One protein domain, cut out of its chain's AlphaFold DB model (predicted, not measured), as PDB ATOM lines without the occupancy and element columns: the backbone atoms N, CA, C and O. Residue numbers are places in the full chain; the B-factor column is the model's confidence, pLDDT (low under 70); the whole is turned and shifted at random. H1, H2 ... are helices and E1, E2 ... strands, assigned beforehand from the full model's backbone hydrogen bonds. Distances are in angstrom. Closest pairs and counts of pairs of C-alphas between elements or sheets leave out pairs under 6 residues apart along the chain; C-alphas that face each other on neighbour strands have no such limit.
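AT A GLANCE: This is residues 6 to 113 of the 113 residues of an uncharacterized protein of Pseudomonas prosekii (UniProt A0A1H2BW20). A long rod has a small two-stranded sheet, E2 and E3, near one end, with a looped head of residues 6 to 27 beyond it. Two long helices, H1 and H3, make the rod's length on the same side of the sheet, packed on each other at a slant with their chain directions opposite, and their ends far from the sheet spread apart where the short helix H2 lies in the link between them. The printed part has 108 residues, with three named helices and three named strands in the order E1, E2, H1, H2, H3, E3. The sheet has the order E2 - E3 and is antiparallel, and the class is mostly helix. The whole is extended, with a radius of gyration of the C-alphas of 22.3 A and spans of 70 by 23 by 18 A.

IN THESE COORDINATES: The sheet is made of E2, residues 28 to 31, and E3, residues 109 to 112. C-alpha 28 is at (-47.085, 16.248, 31.665). H1, residues 35 to 68, is 46.3 A long, and its C-alpha 68 is at (8.292, 34.827, 41.592). H3, residues 79 to 104, is 39.0 A long and ends with C-alpha 104 at (-32.106, 21.350, 44.003). H2 is residues 74 to 77, and E1 is residues 14 to 16.

HOW THE PARTS SIT: E2 and E3 are antiparallel neighbours at 154 degrees, with N 28 and O 112 at 2.8 A and N 110 and O 30 at 3.1 A, within hydrogen-bond range. E1 pairs with no named strand and is apart from E2 and E3; residues 6 to 7 pair antiparallel with residues 14 to 15 of E1. H1 and H3 touch, closest at the C-alphas of Gly 42 and Tyr 94, 4.0 A apart. They run opposite ways at a steep tilt of 40 degrees. H1 has a kink of 36 degrees near residue 59. With residues 57 to 62 alone H1 touches H2, closest at the C-alphas of Met 57 and Gly 75, 4.8 A apart. H2 and H3 are close but not clearly touching, the closest C-alphas being those of Gly 75 and Ala 82, 5.2 A apart. Of the O i to N i+4 pairs, 28 of 30 in H1 and 18 of 22 in H3 are within hydrogen-bond range, and H2 is too short for such a pair.

THE WHOLE: The two C-alphas farthest apart, those of Gly 24 and Gly 69, are 70.8 A apart. The printed part has no cut and ends at residue 113, the chain's last. The link from E1 to E2 is long, with 11 residues; the other links between named elements are tight. The mean pLDDT of the printed part is 86.3, and residues 107 and 113 are under 70.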
ATOM      1  N   TYR A   6     -50.766  16.137  45.394       80.62
ATOM      2  CA  TYR A   6     -50.158  17.263  44.693       80.62
ATOM      3  C   TYR A   6     -51.215  17.915  43.809       80.62
ATOM      4  O   TYR A   6     -52.033  17.229  43.195       80.62
ATOM      5  N   THR A   7     -51.193  19.240  43.721       83.88
ATOM      6  CA  THR A   7     -52.151  20.003  42.917       83.88
ATOM      7  C   THR A   7     -51.506  20.441  41.607       83.88
ATOM      8  O   THR A   7     -50.400  20.980  41.592       83.88
ATOM      9  N   CYS A   8     -52.198  20.230  40.488       81.56
ATOM     10  CA  CYS A   8     -51.745  20.703  39.182       81.56
ATOM     11  C   CYS A   8     -51.698  22.234  39.141       81.56
ATOM     12  O   CYS A   8     -52.700  22.887  39.424       81.56
ATOM     13  N   GLY A   9     -50.580  22.812  38.697       79.31
ATOM     14  CA  GLY A   9     -50.440  24.267  38.583       79.31
ATOM     15  C   GLY A   9     -51.299  24.906  37.484       79.31
ATOM     16  O   GLY A   9     -51.460  26.119  37.482       79.31
ATOM     17  N   GLN A  10     -51.847  24.116  36.552       82.94
ATOM     18  CA  GLN A  10     -52.657  24.626  35.437       82.94
ATOM     19  C   GLN A  10     -54.165  24.470  35.635       82.94
ATOM     20  O   GLN A  10     -54.910  25.419  35.423       82.94
ATOM     21  N   CYS A  11     -54.630  23.264  35.972       84.75
ATOM     22  CA  CYS A  11     -56.063  22.977  36.108       84.75
ATOM     23  C   CYS A  11     -56.512  22.781  37.557       84.75
ATOM     24  O   CYS A  11     -57.675  22.467  37.784       84.75
ATOM     25  N   HIS A  12     -55.600  22.929  38.525       83.94
ATOM     26  CA  HIS A  12     -55.857  22.747  39.955       83.94
ATOM     27  C   HIS A  12     -56.426  21.374  40.350       83.94
ATOM     28  O   HIS A  12     -56.926  21.201  41.455       83.94
ATOM     29  N   PHE A  13     -56.314  20.374  39.471       85.38
ATOM     30  CA  PHE A  13     -56.703  19.002  39.770       85.38
ATOM     31  C   PHE A  13     -55.718  18.364  40.760       85.38
ATOM     32  O   PHE A  13     -54.501  18.479  40.579       85.38
ATOM     33  N   GLU A  14     -56.237  17.682  41.778       86.50
ATOM     34  CA  GLU A  14     -55.436  16.963  42.770       86.50
ATOM     35  C   GLU A  14     -55.090  15.556  42.284       86.50
ATOM     36  O   GLU A  14     -55.945  14.810  41.807       86.50
ATOM     37  N   PHE A  15     -53.826  15.170  42.408       84.50
ATOM     38  CA  PHE A  15     -53.348  13.855  42.008       84.50
ATOM     39  C   PHE A  15     -52.340  13.288  43.005       84.50
ATOM     40  O   PHE A  15     -51.686  14.006  43.760       84.50
ATOM     41  N   ASN A  16     -52.198  11.966  42.990       84.50
ATOM     42  CA  ASN A  16     -51.259  11.264  43.855       84.50
ATOM     43  C   ASN A  16     -49.834  11.310  43.295       84.50
ATOM     44  O   ASN A  16     -49.619  11.353  42.080       84.50
ATOM     45  N   LYS A  17     -48.846  11.234  44.191       82.12
ATOM     46  CA  LYS A  17     -47.431  11.103  43.823       82.12
ATOM     47  C   LYS A  17     -47.194   9.946  42.843       82.12
ATOM     48  O   LYS A  17     -47.718   8.852  43.038       82.12
ATOM     49  N   GLY A  18     -46.361  10.173  41.827       78.62
ATOM     50  CA  GLY A  18     -45.937   9.144  40.866       78.62
ATOM     51  C   GLY A  18     -46.724   9.089  39.552       78.62
ATOM     52  O   GLY A  18     -46.382   8.287  38.686       78.62
ATOM     53  N   VAL A  19     -47.732   9.943  39.354       82.62
ATOM     54  CA  VAL A  19     -48.390  10.078  38.042       82.62
ATOM     55  C   VAL A  19     -47.491  10.822  37.051       82.62
ATOM     56  O   VAL A  19     -46.852  11.804  37.409       82.62
ATOM     57  N   SER A  20     -47.434  10.373  35.798       82.50
ATOM     58  CA  SER A  20     -46.668  11.033  34.723       82.50
ATOM     59  C   SER A  20     -47.471  12.102  33.977       82.50
ATOM     60  O   SER A  20     -46.908  12.930  33.262       82.50
ATOM     61  N   THR A  21     -48.794  12.086  34.127       84.38
ATOM     62  CA  THR A  21     -49.727  12.990  33.450       84.38
ATOM     63  C   THR A  21     -50.829  13.429  34.406       84.38
ATOM     64  O   THR A  21     -51.266  12.673  35.277       84.38
ATOM     65  N   CYS A  22     -51.268  14.676  34.263       83.38
ATOM     66  CA  CYS A  22     -52.381  15.224  35.017       83.38
ATOM     67  C   CYS A  22     -53.700  14.728  34.417       83.38
ATOM     68  O   CYS A  22     -53.960  14.934  33.236       83.38
ATOM     69  N   GLN A  23     -54.564  14.125  35.232       84.50
ATOM     70  CA  GLN A  23     -55.836  13.557  34.766       84.50
ATOM     71  C   GLN A  23     -56.864  14.622  34.341       84.50
ATOM     72  O   GLN A  23     -57.775  14.309  33.583       84.50
ATOM     73  N   GLY A  24     -56.716  15.872  34.799       84.50
ATOM     74  CA  GLY A  24     -57.616  16.973  34.446       84.50
ATOM     75  C   GLY A  24     -57.299  17.608  33.089       84.50
ATOM     76  O   GLY A  24     -58.158  17.667  32.215       84.50
ATOM     77  N   CYS A  25     -56.065  18.090  32.898       84.81
ATOM     78  CA  CYS A  25     -55.663  18.813  31.681       84.81
ATOM     79  C   CYS A  25     -54.785  18.013  30.711       84.81
ATOM     80  O   CYS A  25     -54.362  18.572  29.700       84.81
ATOM     81  N   LEU A  26     -54.474  16.748  31.021       85.62
ATOM     82  CA  LEU A  26     -53.525  15.906  30.276       85.62
ATOM     83  C   LEU A  26     -52.105  16.498  30.175       85.62
ATOM     84  O   LEU A  26     -51.302  16.045  29.362       85.62
ATOM     85  N   GLY A  27     -51.774  17.485  31.015       81.44
ATOM     86  CA  GLY A  27     -50.428  18.046  31.105       81.44
ATOM     87  C   GLY A  27     -49.419  17.021  31.625       81.44
ATOM     88  O   GLY A  27     -49.765  16.147  32.424       81.44
ATOM     89  N   THR A  28     -48.166  17.118  31.194       84.06
ATOM     90  CA  THR A  28     -47.085  16.248  31.665       84.06
ATOM     91  C   THR A  28     -46.639  16.668  33.063       84.06
ATOM     92  O   THR A  28     -46.399  17.842  33.341       84.06
ATOM     93  N   VAL A  29     -46.553  15.700  33.972       83.56
ATOM     94  CA  VAL A  29     -46.090  15.910  35.345       83.56
ATOM     95  C   VAL A  29     -44.641  15.460  35.412       83.56
ATOM     96  O   VAL A  29     -44.331  14.291  35.178       83.56
ATOM     97  N   ILE A  30     -43.752  16.393  35.728       83.62
ATOM     98  CA  ILE A  30     -42.332  16.117  35.896       83.62
ATOM     99  C   ILE A  30     -42.006  16.173  37.381       83.62
ATOM    100  O   ILE A  30     -42.262  17.168  38.064       83.62
ATOM    101  N   TRP A  31     -41.433  15.072  37.856       80.12
ATOM    102  CA  TRP A  31     -40.956  14.917  39.220       80.12
ATOM    103  C   TRP A  31     -39.474  15.270  39.271       80.12
ATOM    104  O   TRP A  31     -38.624  14.545  38.752       80.12
ATOM    105  N   GLY A  32     -39.184  16.394  39.909       82.81
ATOM    106  CA  GLY A  32     -37.858  16.973  40.041       82.81
ATOM    107  C   GLY A  32     -37.247  17.528  38.758       82.81
ATOM    108  O   GLY A  32     -37.960  18.008  37.876       82.81
ATOM    109  N   ALA A  33     -35.911  17.534  38.692       80.88
ATOM    110  CA  ALA A  33     -35.185  18.180  37.601       80.88
ATOM    111  C   ALA A  33     -35.411  17.449  36.275       80.88
ATOM    112  O   ALA A  33     -35.277  16.225  36.183       80.88
ATOM    113  N   THR A  34     -35.671  18.217  35.225       85.00
ATOM    114  CA  THR A  34     -35.695  17.694  33.858       85.00
ATOM    115  C   THR A  34     -34.290  17.314  33.392       85.00
ATOM    116  O   THR A  34     -33.288  17.878  33.838       85.00
ATOM    117  N   GLN A  35     -34.203  16.398  32.419       83.25
ATOM    118  CA  GLN A  35     -32.933  16.080  31.748       83.25
ATOM    119  C   GLN A  35     -32.291  17.330  31.129       83.25
ATOM    120  O   GLN A  35     -31.073  17.478  31.159       83.25
ATOM    121  N   GLN A  36     -33.108  18.252  30.615       86.69
ATOM    122  CA  GLN A  36     -32.631  19.497  30.021       86.69
ATOM    123  C   GLN A  36     -32.021  20.436  31.068       86.69
ATOM    124  O   GLN A  36     -30.944  20.974  30.830       86.69
ATOM    125  N   GLU A  37     -32.637  20.582  32.243       85.56
ATOM    126  CA  GLU A  37     -32.080  21.380  33.345       85.56
ATOM    127  C   GLU A  37     -30.795  20.771  33.898       85.56
ATOM    128  O   GLU A  37     -29.812  21.484  34.097       85.56
ATOM    129  N   MET A  38     -30.764  19.448  34.089       87.56
ATOM    130  CA  MET A  38     -29.543  18.752  34.497       87.56
ATOM    131  C   MET A  38     -28.424  18.946  33.472       87.56
ATOM    132  O   MET A  38     -27.276  19.181  33.851       87.56
ATOM    133  N   HIS A  39     -28.749  18.866  32.180       90.38
ATOM    134  CA  HIS A  39     -27.780  19.044  31.109       90.38
ATOM    135  C   HIS A  39     -27.281  20.487  31.027       90.38
ATOM    136  O   HIS A  39     -26.077  20.699  30.938       90.38
ATOM    137  N   GLN A  40     -28.167  21.480  31.120       91.25
ATOM    138  CA  GLN A  40     -27.803  22.895  31.067       91.25
ATOM    139  C   GLN A  40     -26.953  23.305  32.278       91.25
ATOM    140  O   GLN A  40     -25.917  23.953  32.117       91.25
ATOM    141  N   ALA A  41     -27.333  22.866  33.482       89.38
ATOM    142  CA  ALA A  41     -26.540  23.078  34.690       89.38
ATOM    143  C   ALA A  41     -25.186  22.356  34.616       89.38
ATOM    144  O   ALA A  41     -24.156  22.918  34.991       89.38
ATOM    145  N   GLY A  42     -25.171  21.130  34.087       90.44
ATOM    146  CA  GLY A  42     -23.947  20.386  33.819       90.44
ATOM    147  C   GLY A  42     -23.033  21.125  32.842       90.44
ATOM    148  O   GLY A  42     -21.865  21.335  33.148       90.44
ATOM    149  N   GLN A  43     -23.542  21.573  31.694       93.12
ATOM    150  CA  GLN A  43     -22.765  22.311  30.693       93.12
ATOM    151  C   GLN A  43     -22.160  23.593  31.266       93.12
ATOM    152  O   GLN A  43     -20.970  23.843  31.075       93.12
ATOM    153  N   PHE A  44     -22.947  24.380  32.003       93.69
ATOM    154  CA  PHE A  44     -22.451  25.599  32.640       93.69
ATOM    155  C   PHE A  44     -21.276  25.294  33.574       93.69
ATOM    156  O   PHE A  44     -20.204  25.891  33.463       93.69
ATOM    157  N   MET A  45     -21.437  24.298  34.445       92.62
ATOM    158  CA  MET A  45     -20.387  23.915  35.384       92.62
ATOM    159  C   MET A  45     -19.205  23.215  34.710       92.62
ATOM    160  O   MET A  45     -18.087  23.307  35.213       92.62
ATOM    161  N   ALA A  46     -19.407  22.585  33.553       93.25
ATOM    162  CA  ALA A  46     -18.329  22.047  32.733       93.25
ATOM    163  C   ALA A  46     -17.432  23.156  32.183       93.25
ATOM    164  O   ALA A  46     -16.210  23.043  32.248       93.25
ATOM    165  N   VAL A  47     -18.027  24.250  31.696       95.06
ATOM    166  CA  VAL A  47     -17.281  25.429  31.237       95.06
ATOM    167  C   VAL A  47     -16.512  26.049  32.399       95.06
ATOM    168  O   VAL A  47     -15.317  26.298  32.266       95.06
ATOM    169  N   VAL A  48     -17.153  26.234  33.556       94.50
ATOM    170  CA  VAL A  48     -16.478  26.747  34.760       94.50
ATOM    171  C   VAL A  48     -15.306  25.845  35.161       94.50
ATOM    172  O   VAL A  48     -14.202  26.336  35.393       94.50
ATOM    173  N   GLY A  49     -15.518  24.527  35.188       93.00
ATOM    174  CA  GLY A  49     -14.479  23.543  35.489       93.00
ATOM    175  C   GLY A  49     -13.313  23.597  34.503       93.00
ATOM    176  O   GLY A  49     -12.162  23.635  34.927       93.00
ATOM    177  N   ALA A  50     -13.597  23.687  33.203       92.94
ATOM    178  CA  ALA A  50     -12.579  23.803  32.164       92.94
ATOM    179  C   ALA A  50     -11.798  25.124  32.261       92.94
ATOM    180  O   ALA A  50     -10.576  25.126  32.125       92.94
ATOM    181  N   VAL A  51     -12.463  26.245  32.551       94.62
ATOM    182  CA  VAL A  51     -11.793  27.539  32.765       94.62
ATOM    183  C   VAL A  51     -10.866  27.471  33.977       94.62
ATOM    184  O   VAL A  51      -9.718  27.903  33.888       94.62
ATOM    185  N   LEU A  52     -11.316  26.884  35.089       94.19
ATOM    186  CA  LEU A  52     -10.470  26.668  36.266       94.19
ATOM    187  C   LEU A  52      -9.286  25.749  35.949       94.19
ATOM    188  O   LEU A  52      -8.155  26.065  36.311       94.19
ATOM    189  N   GLY A  53      -9.514  24.654  35.223       92.50
ATOM    190  CA  GLY A  53      -8.451  23.766  34.759       92.50
ATOM    191  C   GLY A  53      -7.426  24.486  33.884       92.50
ATOM    192  O   GLY A  53      -6.223  24.306  34.066       92.50
ATOM    193  N   ALA A  54      -7.881  25.339  32.965       91.62
ATOM    194  CA  ALA A  54      -7.010  26.119  32.093       91.62
ATOM    195  C   ALA A  54      -6.225  27.180  32.880       91.62
ATOM    196  O   ALA A  54      -5.031  27.365  32.649       91.62
ATOM    197  N   LEU A  55      -6.857  27.836  33.855       93.06
ATOM    198  CA  LEU A  55      -6.172  28.756  34.763       93.06
ATOM    199  C   LEU A  55      -5.107  28.037  35.591       93.06
ATOM    200  O   LEU A  55      -4.021  28.579  35.757       93.06
ATOM    201  N   LEU A  56      -5.366  26.817  36.057       90.94
ATOM    202  CA  LEU A  56      -4.368  26.026  36.779       90.94
ATOM    203  C   LEU A  56      -3.205  25.606  35.873       90.94
ATOM    204  O   LEU A  56      -2.053  25.719  36.271       90.94
ATOM    205  N   MET A  57      -3.491  25.161  34.650       90.69
ATOM    206  CA  MET A  57      -2.465  24.646  33.738       90.69
ATOM    207  C   MET A  57      -1.645  25.737  33.049       90.69
ATOM    208  O   MET A  57      -0.462  25.537  32.787       90.69
ATOM    209  N   PHE A  58      -2.244  26.888  32.750       89.31
ATOM    210  CA  PHE A  58      -1.604  27.953  31.970       89.31
ATOM    211  C   PHE A  58      -1.503  29.269  32.740       89.31
ATOM    212  O   PHE A  58      -0.462  29.927  32.704       89.31
ATOM    213  N   GLY A  59      -2.547  29.644  33.480       89.06
ATOM    214  CA  GLY A  59      -2.563  30.877  34.271       89.06
ATOM    215  C   GLY A  59      -1.593  30.844  35.454       89.06
ATOM    216  O   GLY A  59      -0.862  31.810  35.668       89.06
ATOM    217  N   LEU A  60      -1.537  29.728  36.186       90.06
ATOM    218  CA  LEU A  60      -0.694  29.577  37.370       90.06
ATOM    219  C   LEU A  60       0.806  29.625  37.033       90.06
ATOM    220  O   LEU A  60       1.485  30.451  37.642       90.06
ATOM    221  N   PRO A  61       1.337  28.864  36.048       87.75
ATOM    222  CA  PRO A  61       2.730  29.025  35.628       87.75
ATOM    223  C   PRO A  61       3.034  30.457  35.182       87.75
ATOM    224  O   PRO A  61       4.046  31.023  35.571       87.75
ATOM    225  N   THR A  62       2.125  31.088  34.432       88.81
ATOM    226  CA  THR A  62       2.315  32.470  33.966       88.81
ATOM    227  C   THR A  62       2.423  33.456  35.133       88.81
ATOM    228  O   THR A  62       3.292  34.327  35.140       88.81
ATOM    229  N   ALA A  63       1.559  33.321  36.142       89.50
ATOM    230  CA  ALA A  63       1.597  34.156  37.334       89.50
ATOM    231  C   ALA A  63       2.856  33.888  38.173       89.50
ATOM    232  O   ALA A  63       3.516  34.834  38.598       89.50
ATOM    233  N   LEU A  64       3.225  32.620  38.370       89.19
ATOM    234  CA  LEU A  64       4.437  32.226  39.091       89.19
ATOM    235  C   LEU A  64       5.696  32.780  38.410       89.19
ATOM    236  O   LEU A  64       6.558  33.348  39.083       89.19
ATOM    237  N   ASN A  65       5.784  32.712  37.083       89.69
ATOM    238  CA  ASN A  65       6.923  33.260  36.349       89.69
ATOM    239  C   ASN A  65       6.983  34.785  36.474       89.69
ATOM    240  O   ASN A  65       8.047  35.354  36.703       89.69
ATOM    241  N   LYS A  66       5.827  35.454  36.392       89.38
ATOM    242  CA  LYS A  66       5.743  36.917  36.475       89.38
ATOM    243  C   LYS A  66       6.062  37.465  37.868       89.38
ATOM    244  O   LYS A  66       6.709  38.502  37.965       89.38
ATOM    245  N   TYR A  67       5.573  36.821  38.930       91.62
ATOM    246  CA  TYR A  67       5.676  37.349  40.297       91.62
ATOM    247  C   TYR A  67       6.839  36.766  41.102       91.62
ATOM    248  O   TYR A  67       7.373  37.459  41.962       91.62
ATOM    249  N   LEU A  68       7.231  35.515  40.846       89.19
ATOM    250  CA  LEU A  68       8.292  34.827  41.592       89.19
ATOM    251  C   LEU A  68       9.570  34.622  40.772       89.19
ATOM    252  O   LEU A  68      10.533  34.077  41.302       89.19
ATOM    253  N   GLY A  69       9.596  35.034  39.498       83.50
ATOM    254  CA  GLY A  69      10.761  34.844  38.625       83.50
ATOM    255  C   GLY A  69      11.109  33.370  38.410       83.50
ATOM    256  O   GLY A  69      12.263  33.031  38.168       83.50
ATOM    257  N   THR A  70      10.119  32.487  38.557       80.06
ATOM    258  CA  THR A  70      10.278  31.062  38.251       80.06
ATOM    259  C   THR A  70      10.311  30.847  36.739       80.06
ATOM    260  O   THR A  70       9.794  31.665  35.982       80.06
ATOM    261  N   ASP A  71      10.945  29.760  36.300       82.94
ATOM    262  CA  ASP A  71      11.066  29.404  34.881       82.94
ATOM    263  C   ASP A  71      10.197  28.172  34.576       82.94
ATOM    264  O   ASP A  71      10.670  27.101  34.194       82.94
ATOM    265  N   LEU A  72       8.897  28.276  34.879       82.88
ATOM    266  CA  LEU A  72       7.939  27.202  34.624       82.88
ATOM    267  C   LEU A  72       7.454  27.258  33.179       82.88
ATOM    268  O   LEU A  72       6.829  28.226  32.744       82.88
ATOM    269  N   THR A  73       7.644  26.168  32.446       84.81
ATOM    270  CA  THR A  73       7.060  26.014  31.113       84.81
ATOM    271  C   THR A  73       5.531  26.044  31.187       84.81
ATOM    272  O   THR A  73       4.923  25.427  32.067       84.81
ATOM    273  N   LEU A  74       4.888  26.727  30.234       81.62
ATOM    274  CA  LEU A  74       3.429  26.719  30.077       81.62
ATOM    275  C   LEU A  74       2.889  25.281  30.024       81.62
ATOM    276  O   LEU A  74       3.474  24.410  29.376       81.62
ATOM    277  N   GLY A  75       1.779  25.020  30.724       81.00
ATOM    278  CA  GLY A  75       1.230  23.667  30.829       81.00
ATOM    279  C   GLY A  75       2.147  22.697  31.577       81.00
ATOM    280  O   GLY A  75       2.071  21.500  31.323       81.00
ATOM    281  N   TYR A  76       3.059  23.198  32.422       85.62
ATOM    282  CA  TYR A  76       4.087  22.421  33.132       85.62
ATOM    283  C   TYR A  76       4.965  21.556  32.211       85.62
ATOM    284  O   TYR A  76       5.486  20.526  32.626       85.62
ATOM    285  N   GLY A  77       5.113  21.949  30.941       83.44
ATOM    286  CA  GLY A  77       5.885  21.192  29.951       83.44
ATOM    287  C   GLY A  77       5.142  20.016  29.309       83.44
ATOM    288  O   GLY A  77       5.721  19.328  28.475       83.44
ATOM    289  N   PHE A  78       3.855  19.804  29.613       83.44
ATOM    290  CA  PHE A  78       3.049  18.742  28.991       83.44
ATOM    291  C   PHE A  78       2.597  19.055  27.553       83.44
ATOM    292  O   PHE A  78       2.016  18.191  26.892       83.44
ATOM    293  N   GLY A  79       2.820  20.276  27.051       84.19
ATOM    294  CA  GLY A  79       2.360  20.695  25.724       84.19
ATOM    295  C   GLY A  79       0.848  20.491  25.562       84.19
ATOM    296  O   GLY A  79       0.069  20.882  26.431       84.19
ATOM    297  N   PHE A  80       0.420  19.820  24.487       84.88
ATOM    298  CA  PHE A  80      -0.992  19.461  24.272       84.88
ATOM    299  C   PHE A  80      -1.562  18.507  25.334       84.88
ATOM    300  O   PHE A  80      -2.774  18.486  25.547       84.88
ATOM    301  N   GLY A  81      -0.712  17.764  26.051       87.56
ATOM    302  CA  GLY A  81      -1.128  16.919  27.172       87.56
ATOM    303  C   GLY A  81      -1.754  17.709  28.324       87.56
ATOM    304  O   GLY A  81      -2.571  17.161  29.060       87.56
ATOM    305  N   ALA A  82      -1.470  19.013  28.434       86.50
ATOM    306  CA  ALA A  82      -2.095  19.895  29.421       86.50
ATOM    307  C   ALA A  82      -3.615  20.062  29.214       86.50
ATOM    308  O   ALA A  82      -4.314  20.468  30.138       86.50
ATOM    309  N   LEU A  83      -4.159  19.704  28.043       88.94
ATOM    310  CA  LEU A  83      -5.607  19.706  27.800       88.94
ATOM    311  C   LEU A  83      -6.335  18.559  28.513       88.94
ATOM    312  O   LEU A  83      -7.521  18.682  28.807       88.94
ATOM    313  N   ILE A  84      -5.642  17.464  28.829       91.12
ATOM    314  CA  ILE A  84      -6.225  16.315  29.536       91.12
ATOM    315  C   ILE A  84      -6.765  16.731  30.915       91.12
ATOM    316  O   ILE A  84      -7.956  16.534  31.163       91.12
ATOM    317  N   PRO A  85      -5.973  17.350  31.812       89.94
ATOM    318  CA  PRO A  85      -6.487  17.790  33.107       89.94
ATOM    319  C   PRO A  85      -7.542  18.904  32.996       89.94
ATOM    320  O   PRO A  85      -8.448  18.966  33.829       89.94
ATOM    321  N   VAL A  86      -7.496  19.738  31.951       92.00
ATOM    322  CA  VAL A  86      -8.567  20.710  31.647       92.00
ATOM    323  C   VAL A  86      -9.880  19.991  31.316       92.00
ATOM    324  O   VAL A  86     -10.936  20.333  31.842       92.00
ATOM    325  N   GLY A  87      -9.821  18.941  30.497       91.62
ATOM    326  CA  GLY A  87     -10.976  18.100  30.193       91.62
ATOM    327  C   GLY A  87     -11.518  17.380  31.429       91.62
ATOM    328  O   GLY A  87     -12.727  17.366  31.650       91.62
ATOM    329  N   ILE A  88     -10.637  16.837  32.276       94.06
ATOM    330  CA  ILE A  88     -11.025  16.160  33.526       94.06
ATOM    331  C   ILE A  88     -11.746  17.127  34.470       94.06
ATOM    332  O   ILE A  88     -12.811  16.801  34.991       94.06
ATOM    333  N   THR A  89     -11.202  18.326  34.675       92.94
ATOM    334  CA  THR A  89     -11.835  19.348  35.526       92.94
ATOM    335  C   THR A  89     -13.177  19.815  34.963       92.94
ATOM    336  O   THR A  89     -14.128  19.983  35.727       92.94
ATOM    337  N   GLY A  90     -13.309  19.919  33.637       93.00
ATOM    338  CA  GLY A  90     -14.595  20.146  32.972       93.00
ATOM    339  C   GLY A  90     -15.605  19.015  33.203       93.00
ATOM    340  O   GLY A  90     -16.751  19.279  33.562       93.00
ATOM    341  N   LEU A  91     -15.198  17.748  33.083       94.19
ATOM    342  CA  LEU A  91     -16.071  16.600  33.362       94.19
ATOM    343  C   LEU A  91     -16.528  16.569  34.823       94.19
ATOM    344  O   LEU A  91     -17.710  16.365  35.095       94.19
ATOM    345  N   ILE A  92     -15.619  16.825  35.768       93.69
ATOM    346  CA  ILE A  92     -15.961  16.940  37.193       93.69
ATOM    347  C   ILE A  92     -16.987  18.062  37.397       93.69
ATOM    348  O   ILE A  92     -17.989  17.853  38.082       93.69
ATOM    349  N   GLY A  93     -16.781  19.217  36.756       91.69
ATOM    350  CA  GLY A  93     -17.736  20.322  36.746       91.69
ATOM    351  C   GLY A  93     -19.113  19.899  36.233       91.69
ATOM    352  O   GLY A  93     -20.116  20.157  36.895       91.69
ATOM    353  N   TYR A  94     -19.168  19.164  35.120       93.06
ATOM    354  CA  TYR A  94     -20.415  18.649  34.552       93.06
ATOM    355  C   TYR A  94     -21.181  17.741  35.521       93.06
ATOM    356  O   TYR A  94     -22.376  17.939  35.765       93.06
ATOM    357  N   PHE A  95     -20.501  16.750  36.101       92.88
ATOM    358  CA  PHE A  95     -21.125  15.824  37.048       92.88
ATOM    359  C   PHE A  95     -21.588  16.537  38.314       92.88
ATOM    360  O   PHE A  95     -22.664  16.246  38.837       92.88
ATOM    361  N   TRP A  96     -20.806  17.499  38.801       92.19
ATOM    362  CA  TRP A  96     -21.184  18.269  39.973       92.19
ATOM    363  C   TRP A  96     -22.393  19.171  39.697       92.19
ATOM    364  O   TRP A  96     -23.347  19.155  40.473       92.19
ATOM    365  N   GLY A  97     -22.408  19.881  38.564       89.38
ATOM    366  CA  GLY A  97     -23.518  20.742  38.149       89.38
ATOM    367  C   GLY A  97     -24.820  19.979  37.922       89.38
ATOM    368  O   GLY A  97     -25.856  20.347  38.474       89.38
ATOM    369  N   SER A  98     -24.759  18.870  37.184       89.38
ATOM    370  CA  SER A  98     -25.930  18.024  36.923       89.38
ATOM    371  C   SER A  98     -26.495  17.404  38.204       89.38
ATOM    372  O   SER A  98     -27.705  17.439  38.426       89.38
ATOM    373  N   ASN A  99     -25.641  16.902  39.103       89.50
ATOM    374  CA  ASN A  99     -26.088  16.336  40.377       89.50
ATOM    375  C   ASN A  99     -26.619  17.413  41.338       89.50
ATOM    376  O   ASN A  99     -27.541  17.152  42.109       89.50
ATOM    377  N   ASN A 100     -26.066  18.628  41.306       89.19
ATOM    378  CA  ASN A 100     -26.575  19.726  42.121       89.19
ATOM    379  C   ASN A 100     -27.952  20.193  41.628       89.19
ATOM    380  O   ASN A 100     -28.855  20.335  42.445       89.19
ATOM    381  N   ALA A 101     -28.156  20.310  40.312       86.44
ATOM    382  CA  ALA A 101     -29.478  20.566  39.733       86.44
ATOM    383  C   ALA A 101     -30.471  19.447  40.085       86.44
ATOM    384  O   ALA A 101     -31.587  19.712  40.526       86.44
ATOM    385  N   ALA A 102     -30.033  18.186  40.000       85.50
ATOM    386  CA  ALA A 102     -30.843  17.051  40.422       85.50
ATOM    387  C   ALA A 102     -31.272  17.156  41.888       85.50
ATOM    388  O   ALA A 102     -32.411  16.828  42.195       85.50
ATOM    389  N   LYS A 103     -30.374  17.594  42.783       83.88
ATOM    390  CA  LYS A 103     -30.646  17.796  44.214       83.88
ATOM    391  C   LYS A 103     -31.549  18.995  44.487       83.88
ATOM    392  O   LYS A 103     -32.434  18.860  45.322       83.88
ATOM    393  N   GLN A 104     -31.328  20.123  43.812       81.69
ATOM    394  CA  GLN A 104     -32.106  21.350  44.003       81.69
ATOM    395  C   GLN A 104     -33.586  21.124  43.717       81.69
ATOM    396  O   GLN A 104     -34.424  21.532  44.508       81.69
ATOM    397  N   HIS A 105     -33.891  20.377  42.660       77.25
ATOM    398  CA  HIS A 105     -35.270  20.073  42.302       77.25
ATOM    399  C   HIS A 105     -35.789  18.773  42.952       77.25
ATOM    400  O   HIS A 105     -36.830  18.258  42.552       77.25
ATOM    401  N   ARG A 106     -35.108  18.176  43.947       72.00
ATOM    402  CA  ARG A 106     -35.645  16.972  44.615       72.00
ATOM    403  C   ARG A 106     -36.937  17.309  45.349       72.00
ATOM    404  O   ARG A 106     -36.934  18.089  46.290       72.00
ATOM    405  N   GLY A 107     -38.016  16.634  44.962       66.75
ATOM    406  CA  GLY A 107     -39.329  16.803  45.585       66.75
ATOM    407  C   GLY A 107     -40.186  17.891  44.945       66.75
ATOM    408  O   GLY A 107     -41.332  18.057  45.352       66.75
ATOM    409  N   GLU A 108     -39.685  18.579  43.918       74.19
ATOM    410  CA  GLU A 108     -40.524  19.470  43.126       74.19
ATOM    411  C   GLU A 108     -41.469  18.665  42.229       74.19
ATOM    412  O   GLU A 108     -41.083  17.679  41.594       74.19
ATOM    413  N   CYS A 109     -42.720  19.110  42.169       75.88
ATOM    414  CA  CYS A 109     -43.722  18.621  41.238       75.88
ATOM    415  C   CYS A 109     -44.096  19.781  40.324       75.88
ATOM    416  O   CYS A 109     -44.596  20.805  40.793       75.88
ATOM    417  N   ARG A 110     -43.818  19.645  39.026       77.56
ATOM    418  CA  ARG A 110     -44.112  20.689  38.040       77.56
ATOM    419  C   ARG A 110     -44.934  20.113  36.907       77.56
ATOM    420  O   ARG A 110     -44.678  19.005  36.441       77.56
ATOM    421  N   THR A 111     -45.918  20.881  36.462       80.19
ATOM    422  CA  THR A 111     -46.834  20.482  35.394       80.19
ATOM    423  C   THR A 111     -46.589  21.323  34.154       80.19
ATOM    424  O   THR A 111     -46.681  22.549  34.223       80.19
ATOM    425  N   PHE A 112     -46.316  20.666  33.032       76.75
ATOM    426  CA  PHE A 112     -46.118  21.277  31.722       76.75
ATOM    427  C   PHE A 112     -47.279  20.908  30.795       76.75
ATOM    428  O   PHE A 112     -47.961  19.906  31.012       76.75
ATOM    429  N   ARG A 113     -47.520  21.719  29.768       67.12
ATOM    430  CA  ARG A 113     -48.484  21.438  28.701       67.12
ATOM    431  C   ARG A 113     -47.814  21.628  27.359       67.12
ATOM    432  O   ARG A 113     -47.008  22.579  27.271       67.12
TER     433      ARG A 113